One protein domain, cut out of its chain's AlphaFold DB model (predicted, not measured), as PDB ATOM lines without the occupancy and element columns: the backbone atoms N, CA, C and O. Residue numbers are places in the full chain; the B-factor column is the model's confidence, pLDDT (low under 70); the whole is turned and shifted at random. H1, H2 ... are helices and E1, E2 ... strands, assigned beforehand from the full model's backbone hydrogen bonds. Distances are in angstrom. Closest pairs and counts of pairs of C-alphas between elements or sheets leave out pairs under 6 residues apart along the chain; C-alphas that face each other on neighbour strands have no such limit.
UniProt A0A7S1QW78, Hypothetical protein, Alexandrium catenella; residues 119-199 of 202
ATOM      1  N   TYR A 119       7.758  33.619  79.096       71.31
ATOM      2  CA  TYR A 119       7.742  33.222  77.697       71.31
ATOM      3  C   TYR A 119       6.304  32.899  77.291       71.31
ATOM      4  O   TYR A 119       5.638  32.038  77.883       71.31
ATOM      5  N   VAL A 120       5.826  33.647  76.304       70.31
ATOM      6  CA  VAL A 120       4.466  33.577  75.809       70.31
ATOM      7  C   VAL A 120       4.485  33.853  74.312       70.31
ATOM      8  O   VAL A 120       4.934  34.905  73.867       70.31
ATOM      9  N   ARG A 121       3.997  32.903  73.515       72.81
ATOM     10  CA  ARG A 121       3.893  33.078  72.065       72.81
ATOM     11  C   ARG A 121       2.477  33.502  71.697       72.81
ATOM     12  O   ARG A 121       1.509  32.796  71.976       72.81
ATOM     13  N   PHE A 122       2.363  34.646  71.037       72.94
ATOM     14  CA  PHE A 122       1.169  35.050  70.294       72.94
ATOM     15  C   PHE A 122       1.490  35.046  68.796       72.94
ATOM     16  O   PHE A 122       2.652  35.150  68.419       72.94
ATOM     17  N   ASN A 123       0.468  34.976  67.939       66.69
ATOM     18  CA  ASN A 123       0.644  34.836  66.483       66.69
ATOM     19  C   ASN A 123       1.506  35.916  65.802       66.69
ATOM     20  O   ASN A 123       1.950  35.687  64.684       66.69
ATOM     21  N   ASN A 124       1.721  37.073  66.438       62.88
ATOM     22  CA  ASN A 124       2.376  38.232  65.823       62.88
ATOM     23  C   ASN A 124       3.547  38.792  66.654       62.88
ATOM     24  O   ASN A 124       3.919  39.943  66.442       62.88
ATOM     25  N   ASP A 125       4.055  38.061  67.652       63.75
ATOM     26  CA  ASP A 125       5.044  38.621  68.585       63.75
ATOM     27  C   ASP A 125       6.457  38.093  68.314       63.75
ATOM     28  O   ASP A 125       6.794  36.972  68.699       63.75
ATOM     29  N   ASP A 126       7.269  38.900  67.632       59.62
ATOM     30  CA  ASP A 126       8.629  38.567  67.185       59.62
ATOM     31  C   ASP A 126       9.704  39.019  68.186       59.62
ATOM     32  O   ASP A 126      10.835  39.311  67.807       59.62
ATOM     33  N   GLN A 127       9.373  39.138  69.475       65.38
ATOM     34  CA  GLN A 127      10.345  39.624  70.460       65.38
ATOM     35  C   GLN A 127      11.529  38.663  70.664       65.38
ATOM     36  O   GLN A 127      12.594  39.106  71.088       65.38
ATOM     37  N   PHE A 128      11.369  37.372  70.335       74.56
ATOM     38  CA  PHE A 128      12.391  36.332  70.522       74.56
ATOM     39  C   PHE A 128      12.339  35.278  69.398       74.56
ATOM     40  O   PHE A 128      11.930  34.140  69.651       74.56
ATOM     41  N   PRO A 129      12.699  35.650  68.153       81.31
ATOM     42  CA  PRO A 129      12.564  34.769  66.998       81.31
ATOM     43  C   PRO A 129      13.512  33.573  67.102       81.31
ATOM     44  O   PRO A 129      13.040  32.454  67.013       81.31
ATOM     45  N   GLU A 130      14.787  33.791  67.439       84.44
ATOM     46  CA  GLU A 130      15.799  32.725  67.577       84.44
ATOM     47  C   GLU A 130      15.373  31.653  68.592       84.44
ATOM     48  O   GLU A 130      15.294  30.475  68.273       84.44
ATOM     49  N   PHE A 131      14.958  32.073  69.790       84.62
ATOM     50  CA  PHE A 131      14.465  31.152  70.816       84.62
ATOM     51  C   PHE A 131      13.202  30.388  70.389       84.62
ATOM     52  O   PHE A 131      13.017  29.227  70.746       84.62
ATOM     53  N   THR A 132      12.303  31.051  69.657       84.75
ATOM     54  CA  THR A 132      11.072  30.416  69.169       84.75
ATOM     55  C   THR A 132      11.379  29.432  68.042       84.75
ATOM     56  O   THR A 132      10.812  28.348  68.028       84.75
ATOM     57  N   GLU A 133      12.311  29.767  67.151       89.06
ATOM     58  CA  GLU A 133      12.797  28.887  66.089       89.06
ATOM     59  C   GLU A 133      13.464  27.636  66.669       89.06
ATOM     60  O   GLU A 133      13.142  26.534  66.233       89.06
ATOM     61  N   ASP A 134      14.303  27.774  67.699       90.81
ATOM     62  CA  ASP A 134      14.921  26.633  68.391       90.81
ATOM     63  C   ASP A 134      13.864  25.709  69.020       90.81
ATOM     64  O   ASP A 134      13.942  24.482  68.924       90.81
ATOM     65  N   LEU A 135      12.830  26.289  69.637       89.12
ATOM     66  CA  LEU A 135      11.716  25.537  70.218       89.12
ATOM     67  C   LEU A 135      10.824  24.847  69.176       89.12
ATOM     68  O   LEU A 135      10.270  23.782  69.458       89.12
ATOM     69  N   GLU A 136      10.642  25.459  68.008       89.00
ATOM     70  CA  GLU A 136       9.883  24.898  66.885       89.00
ATOM     71  C   GLU A 136      10.690  23.830  66.130       89.00
ATOM     72  O   GLU A 136      10.112  22.879  65.603       89.00
ATOM     73  N   ALA A 137      12.019  23.958  66.104       93.06
ATOM     74  CA  ALA A 137      12.934  22.984  65.520       93.06
ATOM     75  C   ALA A 137      13.117  21.737  66.400       93.06
ATOM     76  O   ALA A 137      13.460  20.676  65.874       93.06
ATOM     77  N   ALA A 138      12.865  21.852  67.709       94.69
ATOM     78  CA  ALA A 138      13.047  20.770  68.663       94.69
ATOM     79  C   ALA A 138      12.193  19.546  68.308       94.69
ATOM     80  O   ALA A 138      10.955  19.586  68.362       94.69
ATOM     81  N   ALA A 139      12.859  18.430  67.999       93.31
ATOM     82  CA  ALA A 139      12.193  17.225  67.519       93.31
ATOM     83  C   ALA A 139      11.137  16.742  68.524       93.31
ATOM     84  O   ALA A 139      11.313  16.842  69.736       93.31
ATOM     85  N   ASP A 140      10.019  16.224  68.015       94.25
ATOM     86  CA  ASP A 140       8.877  15.741  68.797       94.25
ATOM     87  C   ASP A 140       8.119  16.769  69.655       94.25
ATOM     88  O   ASP A 140       7.107  16.408  70.264       94.25
ATOM     89  N   THR A 141       8.499  18.042  69.652       94.62
ATOM     90  CA  THR A 141       7.717  19.091  70.321       94.62
ATOM     91  C   THR A 141       6.461  19.401  69.508       94.62
ATOM     92  O   THR A 141       6.525  19.582  68.294       94.62
ATOM     93  N   ILE A 142       5.295  19.435  70.157       93.88
ATOM     94  CA  ILE A 142       4.019  19.773  69.513       93.88
ATOM     95  C   ILE A 142       3.441  21.006  70.188       93.88
ATOM     96  O   ILE A 142       3.210  21.022  71.401       93.88
ATOM     97  N   TRP A 143       3.157  22.005  69.361       88.69
ATOM     98  CA  TRP A 143       2.613  23.288  69.765       88.69
ATOM     99  C   TRP A 143       1.246  23.523  69.136       88.69
ATOM    100  O   TRP A 143       1.077  23.392  67.922       88.69
ATOM    101  N   GLU A 144       0.291  23.962  69.950       87.62
ATOM    102  CA  GLU A 144      -0.940  24.561  69.457       87.62
ATOM    103  C   GLU A 144      -0.767  26.081  69.409       87.62
ATOM    104  O   GLU A 144      -0.707  26.765  70.437       87.62
ATOM    105  N   MET A 145      -0.701  26.624  68.191       81.62
ATOM    106  CA  MET A 145      -0.680  28.068  67.987       81.62
ATOM    107  C   MET A 145      -1.987  28.709  68.453       81.62
ATOM    108  O   MET A 145      -3.083  28.158  68.311       81.62
ATOM    109  N   ALA A 146      -1.870  29.930  68.968       78.19
ATOM    110  CA  ALA A 146      -2.999  30.736  69.390       78.19
ATOM    111  C   ALA A 146      -4.041  30.862  68.262       78.19
ATOM    112  O   ALA A 146      -3.824  31.531  67.257       78.19
ATOM    113  N   ARG A 147      -5.231  30.268  68.412       72.06
ATOM    114  CA  ARG A 147      -6.284  30.383  67.374       72.06
ATOM    115  C   ARG A 147      -6.833  31.807  67.225       72.06
ATOM    116  O   ARG A 147      -7.517  32.120  66.255       72.06
ATOM    117  N   ASN A 148      -6.578  32.671  68.204       73.88
ATOM    118  CA  ASN A 148      -6.956  34.076  68.212       73.88
ATOM    119  C   ASN A 148      -5.979  34.884  69.084       73.88
ATOM    120  O   ASN A 148      -5.279  34.333  69.923       73.88
ATOM    121  N   PHE A 149      -5.995  36.212  68.967       69.75
ATOM    122  CA  PHE A 149      -5.182  37.118  69.799       69.75
ATOM    123  C   PHE A 149      -5.559  37.130  71.295       69.75
ATOM    124  O   PHE A 149      -5.117  38.009  72.029       69.75
ATOM    125  N   LYS A 150      -6.436  36.225  71.753       72.38
ATOM    126  CA  LYS A 150      -6.939  36.208  73.134       72.38
ATOM    127  C   LYS A 150      -6.241  35.179  74.012       72.38
ATOM    128  O   LYS A 150      -6.259  35.338  75.229       72.38
ATOM    129  N   HIS A 151      -5.659  34.141  73.422       73.94
ATOM    130  CA  HIS A 151      -4.991  33.085  74.168       73.94
ATOM    131  C   HIS A 151      -3.579  32.903  73.636       73.94
ATOM    132  O   HIS A 151      -3.411  32.912  72.423       73.94
ATOM    133  N   PRO A 152      -2.577  32.755  74.507       79.94
ATOM    134  CA  PRO A 152      -1.245  32.409  74.049       79.94
ATOM    135  C   PRO A 152      -1.192  30.961  73.555       79.94
ATOM    136  O   PRO A 152      -2.049  30.154  73.927       79.94
ATOM    137  N   GLY A 153      -0.185  30.661  72.735       83.12
ATOM    138  CA  GLY A 153       0.125  29.306  72.290       83.12
ATOM    139  C   GLY A 153       0.422  28.375  73.463       83.12
ATOM    140  O   GLY A 153       0.778  28.825  74.556       83.12
ATOM    141  N   ARG A 154       0.224  27.079  73.236       89.81
ATOM    142  CA  ARG A 154       0.261  26.034  74.259       89.81
ATOM    143  C   ARG A 154       1.105  24.853  73.801       89.81
ATOM    144  O   ARG A 154       1.101  24.514  72.622       89.81
ATOM    145  N   PHE A 155       1.769  24.208  74.754       92.56
ATOM    146  CA  PHE A 155       2.459  22.947  74.521       92.56
ATOM    147  C   PHE A 155       1.492  21.774  74.661       92.56
ATOM    148  O   PHE A 155       0.951  21.539  75.741       92.56
ATOM    149  N   ASP A 156       1.325  20.988  73.604       94.56
ATOM    150  CA  ASP A 156       0.654  19.687  73.704       94.56
ATOM    151  C   ASP A 156       1.661  18.583  74.055       94.56
ATOM    152  O   ASP A 156       1.359  17.651  74.809       94.56
ATOM    153  N   ARG A 157       2.894  18.702  73.546       95.88
ATOM    154  CA  ARG A 157       3.985  17.772  73.839       95.88
ATOM    155  C   ARG A 157       5.325  18.493  73.894       95.88
ATOM    156  O   ARG A 157       5.644  19.253  72.985       95.88
ATOM    157  N   LEU A 158       6.107  18.216  74.930       96.06
ATOM    158  CA  LEU A 158       7.481  18.680  75.116       96.06
ATOM    159  C   LEU A 158       8.466  17.538  74.853       96.06
ATOM    160  O   LEU A 158       8.201  16.393  75.222       96.06
ATOM    161  N   SER A 159       9.605  17.853  74.249       96.81
ATOM    162  CA  SER A 159      10.751  16.950  74.109       96.81
ATOM    163  C   SER A 159      11.912  17.337  75.020       96.81
ATOM    164  O   SER A 159      11.946  18.439  75.568       96.81
ATOM    165  N   GLU A 160      12.882  16.437  75.175       96.06
ATOM    166  CA  GLU A 160      14.131  16.702  75.907       96.06
ATOM    167  C   GLU A 160      14.865  17.939  75.362       96.06
ATOM    168  O   GLU A 160      15.315  18.795  76.128       96.06
ATOM    169  N   GLU A 161      14.917  18.074  74.036       96.06
ATOM    170  CA  GLU A 161      15.518  19.226  73.366       96.06
ATOM    171  C   GLU A 161      14.764  20.515  73.711       96.06
ATOM    172  O   GLU A 161      15.381  21.487  74.141       96.06
ATOM    173  N   SER A 162      13.426  20.509  73.656       94.88
ATOM    174  CA  SER A 162      12.634  21.691  74.023       94.88
ATOM    175  C   SER A 162      12.791  22.086  75.493       94.88
ATOM    176  O   SER A 162      12.871  23.274  75.798       94.88
ATOM    177  N   LEU A 163      12.895  21.117  76.413       92.88
ATOM    178  CA  LEU A 163      13.163  21.396  77.825       92.88
ATOM    179  C   LEU A 163      14.561  21.999  78.003       92.88
ATOM    180  O   LEU A 163      14.731  22.955  78.756       92.88
ATOM    181  N   SER A 164      15.550  21.507  77.259       91.50
ATOM    182  CA  SER A 164      16.905  22.066  77.267       91.50
ATOM    183  C   SER A 164      16.930  23.509  76.749       91.50
ATOM    184  O   SER A 164      17.550  24.376  77.370       91.50
ATOM    185  N   VAL A 165      16.192  23.796  75.672       91.06
ATOM    186  CA  VAL A 165      16.018  25.155  75.138       91.06
ATOM    187  C   VAL A 165      15.319  26.052  76.166       91.06
ATOM    188  O   VAL A 165      15.838  27.117  76.503       91.06
ATOM    189  N   LEU A 166      14.199  25.608  76.755       89.25
ATOM    190  CA  LEU A 166      13.489  26.333  77.821       89.25
ATOM    191  C   LEU A 166      14.407  26.657  79.008       89.25
ATOM    192  O   LEU A 166      14.371  27.772  79.531       89.25
ATOM    193  N   ARG A 167      15.261  25.713  79.410       87.75
ATOM    194  CA  ARG A 167      16.238  25.907  80.486       87.75
ATOM    195  C   ARG A 167      17.301  26.946  80.149       87.75
ATOM    196  O   ARG A 167      17.707  27.713  81.021       87.75
ATOM    197  N   ALA A 168      17.780  26.948  78.911       85.94
ATOM    198  CA  ALA A 168      18.755  27.919  78.422       85.94
ATOM    199  C   ALA A 168      18.132  29.305  78.174       85.94
ATOM    200  O   ALA A 168      18.850  30.281  77.952       85.94
ATOM    201  N   SER A 169      16.802  29.406  78.234       85.12
ATOM    202  CA  SER A 169      16.088  30.638  77.936       85.12
ATOM    203  C   SER A 169      16.378  31.761  78.943       85.12
ATOM    204  O   SER A 169      16.659  31.520  80.125       85.12
ATOM    205  N   PRO A 170      16.255  33.029  78.517       77.00
ATOM    206  CA  PRO A 170      16.309  34.171  79.421       77.00
ATOM    207  C   PRO A 170      14.991  34.375  80.188       77.00
ATOM    208  O   PRO A 170      14.818  35.409  80.826       77.00
ATOM    209  N   PHE A 171      14.032  33.452  80.124       81.31
ATOM    210  CA  PHE A 171      12.764  33.585  80.831       81.31
ATOM    211  C   PHE A 171      12.802  32.810  82.143       81.31
ATOM    212  O   PHE A 171      13.307  31.695  82.213       81.31
ATOM    213  N   LEU A 172      12.235  33.398  83.196       74.06
ATOM    214  CA  LEU A 172      12.070  32.708  84.482       74.06
ATOM    215  C   LEU A 172      10.870  31.760  84.484       74.06
ATOM    216  O   LEU A 172      10.798  30.848  85.303       74.06
ATOM    217  N   PHE A 173       9.922  32.002  83.584       78.50
ATOM    218  CA  PHE A 173       8.670  31.273  83.487       78.50
ATOM    219  C   PHE A 173       8.371  30.978  82.026       78.50
ATOM    220  O   PHE A 173       8.589  31.824  81.159       78.50
ATOM    221  N   ALA A 174       7.791  29.811  81.775       81.00
ATOM    222  CA  ALA A 174       7.101  29.496  80.534       81.00
ATOM    223  C   ALA A 174       5.624  29.255  80.861       81.00
ATOM    224  O   ALA A 174       5.301  28.581  81.843       81.00
ATOM    225  N   ARG A 175       4.713  29.830  80.070       77.44
ATOM    226  CA  ARG A 175       3.268  29.613  80.235       77.44
ATOM    227  C   ARG A 175       2.768  28.487  79.335       77.44
ATOM    228  O   ARG A 175       3.379  28.171  78.321       77.44
ATOM    229  N   LYS A 176       1.594  27.957  79.704       80.25
ATOM    230  CA  LYS A 176       0.794  26.979  78.939       80.25
ATOM    231  C   LYS A 176       1.385  25.575  78.833       80.25
ATOM    232  O   LYS A 176       1.260  24.916  77.804       80.25
ATOM    233  N   VAL A 177       1.957  25.124  79.944       83.94
ATOM    234  CA  VAL A 177       2.054  23.699  80.266       83.94
ATOM    235  C   VAL A 177       0.790  23.340  81.046       83.94
ATOM    236  O   VAL A 177       0.627  23.754  82.196       83.94
ATOM    237  N   ASP A 178      -0.136  22.653  80.390       86.31
ATOM    238  CA  ASP A 178      -1.431  22.271  80.948       86.31
ATOM    239  C   ASP A 178      -1.379  20.825  81.483       86.31
ATOM    240  O   ASP A 178      -0.407  20.095  81.296       86.31
ATOM    241  N   SER A 179      -2.437  20.383  82.171       87.31
ATOM    242  CA  SER A 179      -2.505  19.030  82.755       87.31
ATOM    243  C   SER A 179      -2.466  17.894  81.726       87.31
ATOM    244  O   SER A 179      -2.271  16.739  82.093       87.31
ATOM    245  N   ASP A 180      -2.725  18.212  80.464       91.88
ATOM    246  CA  ASP A 180      -2.698  17.310  79.318       91.88
ATOM    247  C   ASP A 180      -1.460  17.501  78.429       91.88
ATOM    248  O   ASP A 180      -1.316  16.778  77.444       91.88
ATOM    249  N   THR A 181      -0.541  18.406  78.784       94.31
ATOM    250  CA  THR A 181       0.780  18.457  78.153       94.31
ATOM    251  C   THR A 181       1.542  17.169  78.471       94.31
ATOM    252  O   THR A 181       1.610  16.725  79.619       94.31
ATOM    253  N   THR A 182       2.137  16.564  77.448       96.31
ATOM    254  CA  THR A 182       2.877  15.299  77.563       96.31
ATOM    255  C   THR A 182       4.373  15.484  77.326       96.31
ATOM    256  O   THR A 182       4.804  16.495  76.775       96.31
ATOM    257  N   PHE A 183       5.177  14.502  77.734       97.19
ATOM    258  CA  PHE A 183       6.607  14.444  77.431       97.19
ATOM    259  C   PHE A 183       6.891  13.326  76.418       97.19
ATOM    260  O   PHE A 183       6.356  12.222  76.549       97.19
ATOM    261  N   SER A 184       7.717  13.589  75.401       97.31
ATOM    262  CA  SER A 184       7.992  12.618  74.330       97.31
ATOM    263  C   SER A 184       8.871  11.441  74.770       97.31
ATOM    264  O   SER A 184       8.767  10.366  74.184       97.31
ATOM    265  N   GLY A 185       9.673  11.595  75.831       95.25
ATOM    266  CA  GLY A 185      10.571  10.551  76.345       95.25
ATOM    267  C   GLY A 185       9.895   9.442  77.164       95.25
ATOM    268  O   GLY A 185      10.581   8.605  77.740       95.25
ATOM    269  N   GLY A 186       8.561   9.425  77.253       93.44
ATOM    270  CA  GLY A 186       7.788   8.358  77.904       93.44
ATOM    271  C   GLY A 186       7.705   8.429  79.435       93.44
ATOM    272  O   GLY A 186       6.844   7.771  80.017       93.44
ATOM    273  N   ALA A 187       8.539   9.243  80.083       95.56
ATOM    274  CA  ALA A 187       8.416   9.563  81.503       95.56
ATOM    275  C   ALA A 187       7.239  10.529  81.770       95.56
ATOM    276  O   ALA A 187       6.820  11.270  80.872       95.56
ATOM    277  N   PRO A 188       6.700  10.566  83.002       94.62
ATOM    278  CA  PRO A 188       5.806  11.634  83.431       94.62
ATOM    279  C   PRO A 188       6.447  13.016  83.251       94.62
ATOM    280  O   PRO A 188       7.622  13.209  83.550       94.62
ATOM    281  N   LEU A 189       5.656  14.007  82.826       92.12
ATOM    282  CA  LEU A 189       6.178  15.342  82.516       92.12
ATOM    283  C   LEU A 189       6.925  15.989  83.695       92.12
ATOM    284  O   LEU A 189       7.953  16.617  83.491       92.12
ATOM    285  N   HIS A 190       6.436  15.819  84.925       87.50
ATOM    286  CA  HIS A 190       7.079  16.393  86.109       87.50
ATOM    287  C   HIS A 190       8.471  15.799  86.385       87.50
ATOM    288  O   HIS A 190       9.367  16.555  86.740       87.50
ATOM    289  N   GLU A 191       8.674  14.497  86.156       89.50
ATOM    290  CA  GLU A 191       9.998  13.864  86.272       89.50
ATOM    291  C   GLU A 191      10.954  14.432  85.216       89.50
ATOM    292  O   GLU A 191      12.087  14.783  85.527       89.50
ATOM    293  N   ALA A 192      10.471  14.651  83.988       92.31
ATOM    294  CA  ALA A 192      11.266  15.297  82.946       92.31
ATOM    295  C   ALA A 192      11.658  16.743  83.315       92.31
ATOM    296  O   ALA A 192      12.769  17.180  83.027       92.31
ATOM    297  N   PHE A 193      10.784  17.503  83.982       88.69
ATOM    298  CA  PHE A 193      11.153  18.826  84.497       88.69
ATOM    299  C   PHE A 193      12.270  18.743  85.545       88.69
ATOM    300  O   PHE A 193      13.210  19.538  85.490       88.69
ATOM    301  N   ASP A 194      12.202  17.782  86.464       84.56
ATOM    302  CA  ASP A 194      13.252  17.577  87.462       84.56
ATOM    303  C   ASP A 194      14.591  17.214  86.799       84.56
ATOM    304  O   ASP A 194      15.618  17.822  87.112       84.56
ATOM    305  N   ASP A 195      14.571  16.311  85.819       87.25
ATOM    306  CA  ASP A 195      15.772  15.828  85.133       87.25
ATOM    307  C   ASP A 195      16.398  16.871  84.203       87.25
ATOM    308  O   ASP A 195      17.624  17.002  84.158       87.25
ATOM    309  N   PHE A 196      15.588  17.639  83.472       87.44
ATOM    310  CA  PHE A 196      16.094  18.545  82.440       87.44
ATOM    311  C   PHE A 196      16.167  19.998  82.883       87.44
ATOM    312  O   PHE A 196      17.114  20.671  82.486       87.44
ATOM    313  N   ILE A 197      15.241  20.493  83.713       84.12
ATOM    314  CA  ILE A 197      15.187  21.904  84.134       84.12
ATOM    315  C   ILE A 197      15.874  22.120  85.485       84.12
ATOM    316  O   ILE A 197      16.669  23.050  85.622       84.12
ATOM    317  N   PHE A 198      15.578  21.275  86.476       81.12
ATOM    318  CA  PHE A 198      15.968  21.526  87.870       81.12
ATOM    319  C   PHE A 198      17.209  20.758  88.340       81.12
ATOM    320  O   PHE A 198      17.778  21.092  89.382       81.12
ATOM    321  N   SER A 199      17.668  19.767  87.577       80.12
ATOM    322  CA  SER A 199      18.899  19.020  87.846       80.12
ATOM    323  C   SER A 199      20.129  19.931  87.869       80.12
ATOM    324  O   SER A 199      20.152  20.982  87.233       80.12
TER     325      SER A 199
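What this domain is: This is residues 119 to 199 of the 202 residues of the protein "Hypothetical protein" of Alexandrium catenella (UniProt A0A7S1QW78). Three helices stand in a row, with H2 in the middle, along one side of a small, strongly twisted sheet of three strands. H3 crosses over E2 and E3, while H1 only grazes the sheet. The 81 printed residues hold H1, E1, E2, H2, E3, H3 in that order, a mixed class of helices and strands. The mixed sheet runs E1, E2, E3. The whole is compact, with a radius of gyration of the C-alphas of 12.1 A and spans of 33 by 24 by 22 A.

Where its parts are: Find C-alpha 129 at (12.564, 34.769, 66.998); there H1 begins, running 11.9 A to residue 137. Next come E1, residues 142 to 144, and E2, residues 154 to 158, 10.3 A. H2, residues 160 to 168, spans 12.4 A, and E3, residues 177 to 183, 10.7 A. H3, residues 189 to 198, runs 12.8 A to C-alpha 198 at (15.968, 21.526, 87.870).

How they stand to each other: Look at the hairpin E1 and E2, antiparallel, with N 144 and O 154 2.8 A apart. E2 and E3 are parallel, with N 158 to O 182 at 2.8 A. E2, H2, E3 form a strand-helix-strand unit, two parallel neighbour strands with a helix between, its crossover right-handed. H3 is on the sheet at a height of 11.0 A, across E2 at 83 degrees on the local plane. H2 touches H3 at C-alphas 167 and 197, the closest, 5.5 A, and H1 at C-alphas 162 and 135, the closest, 5.5 A. H1 and H3 are apart. Every O i to N i+4 pair is within hydrogen-bond range in H1 and H2, and 5 of 6 in H3.

The domain as a whole: The C-alphas of Asn 148 and Ser 199 are the farthest apart, 35.8 A. The printed part has no cut, and no link is long. Look for low confidence, pLDDT under 70, at residues 123 to 127 and 149.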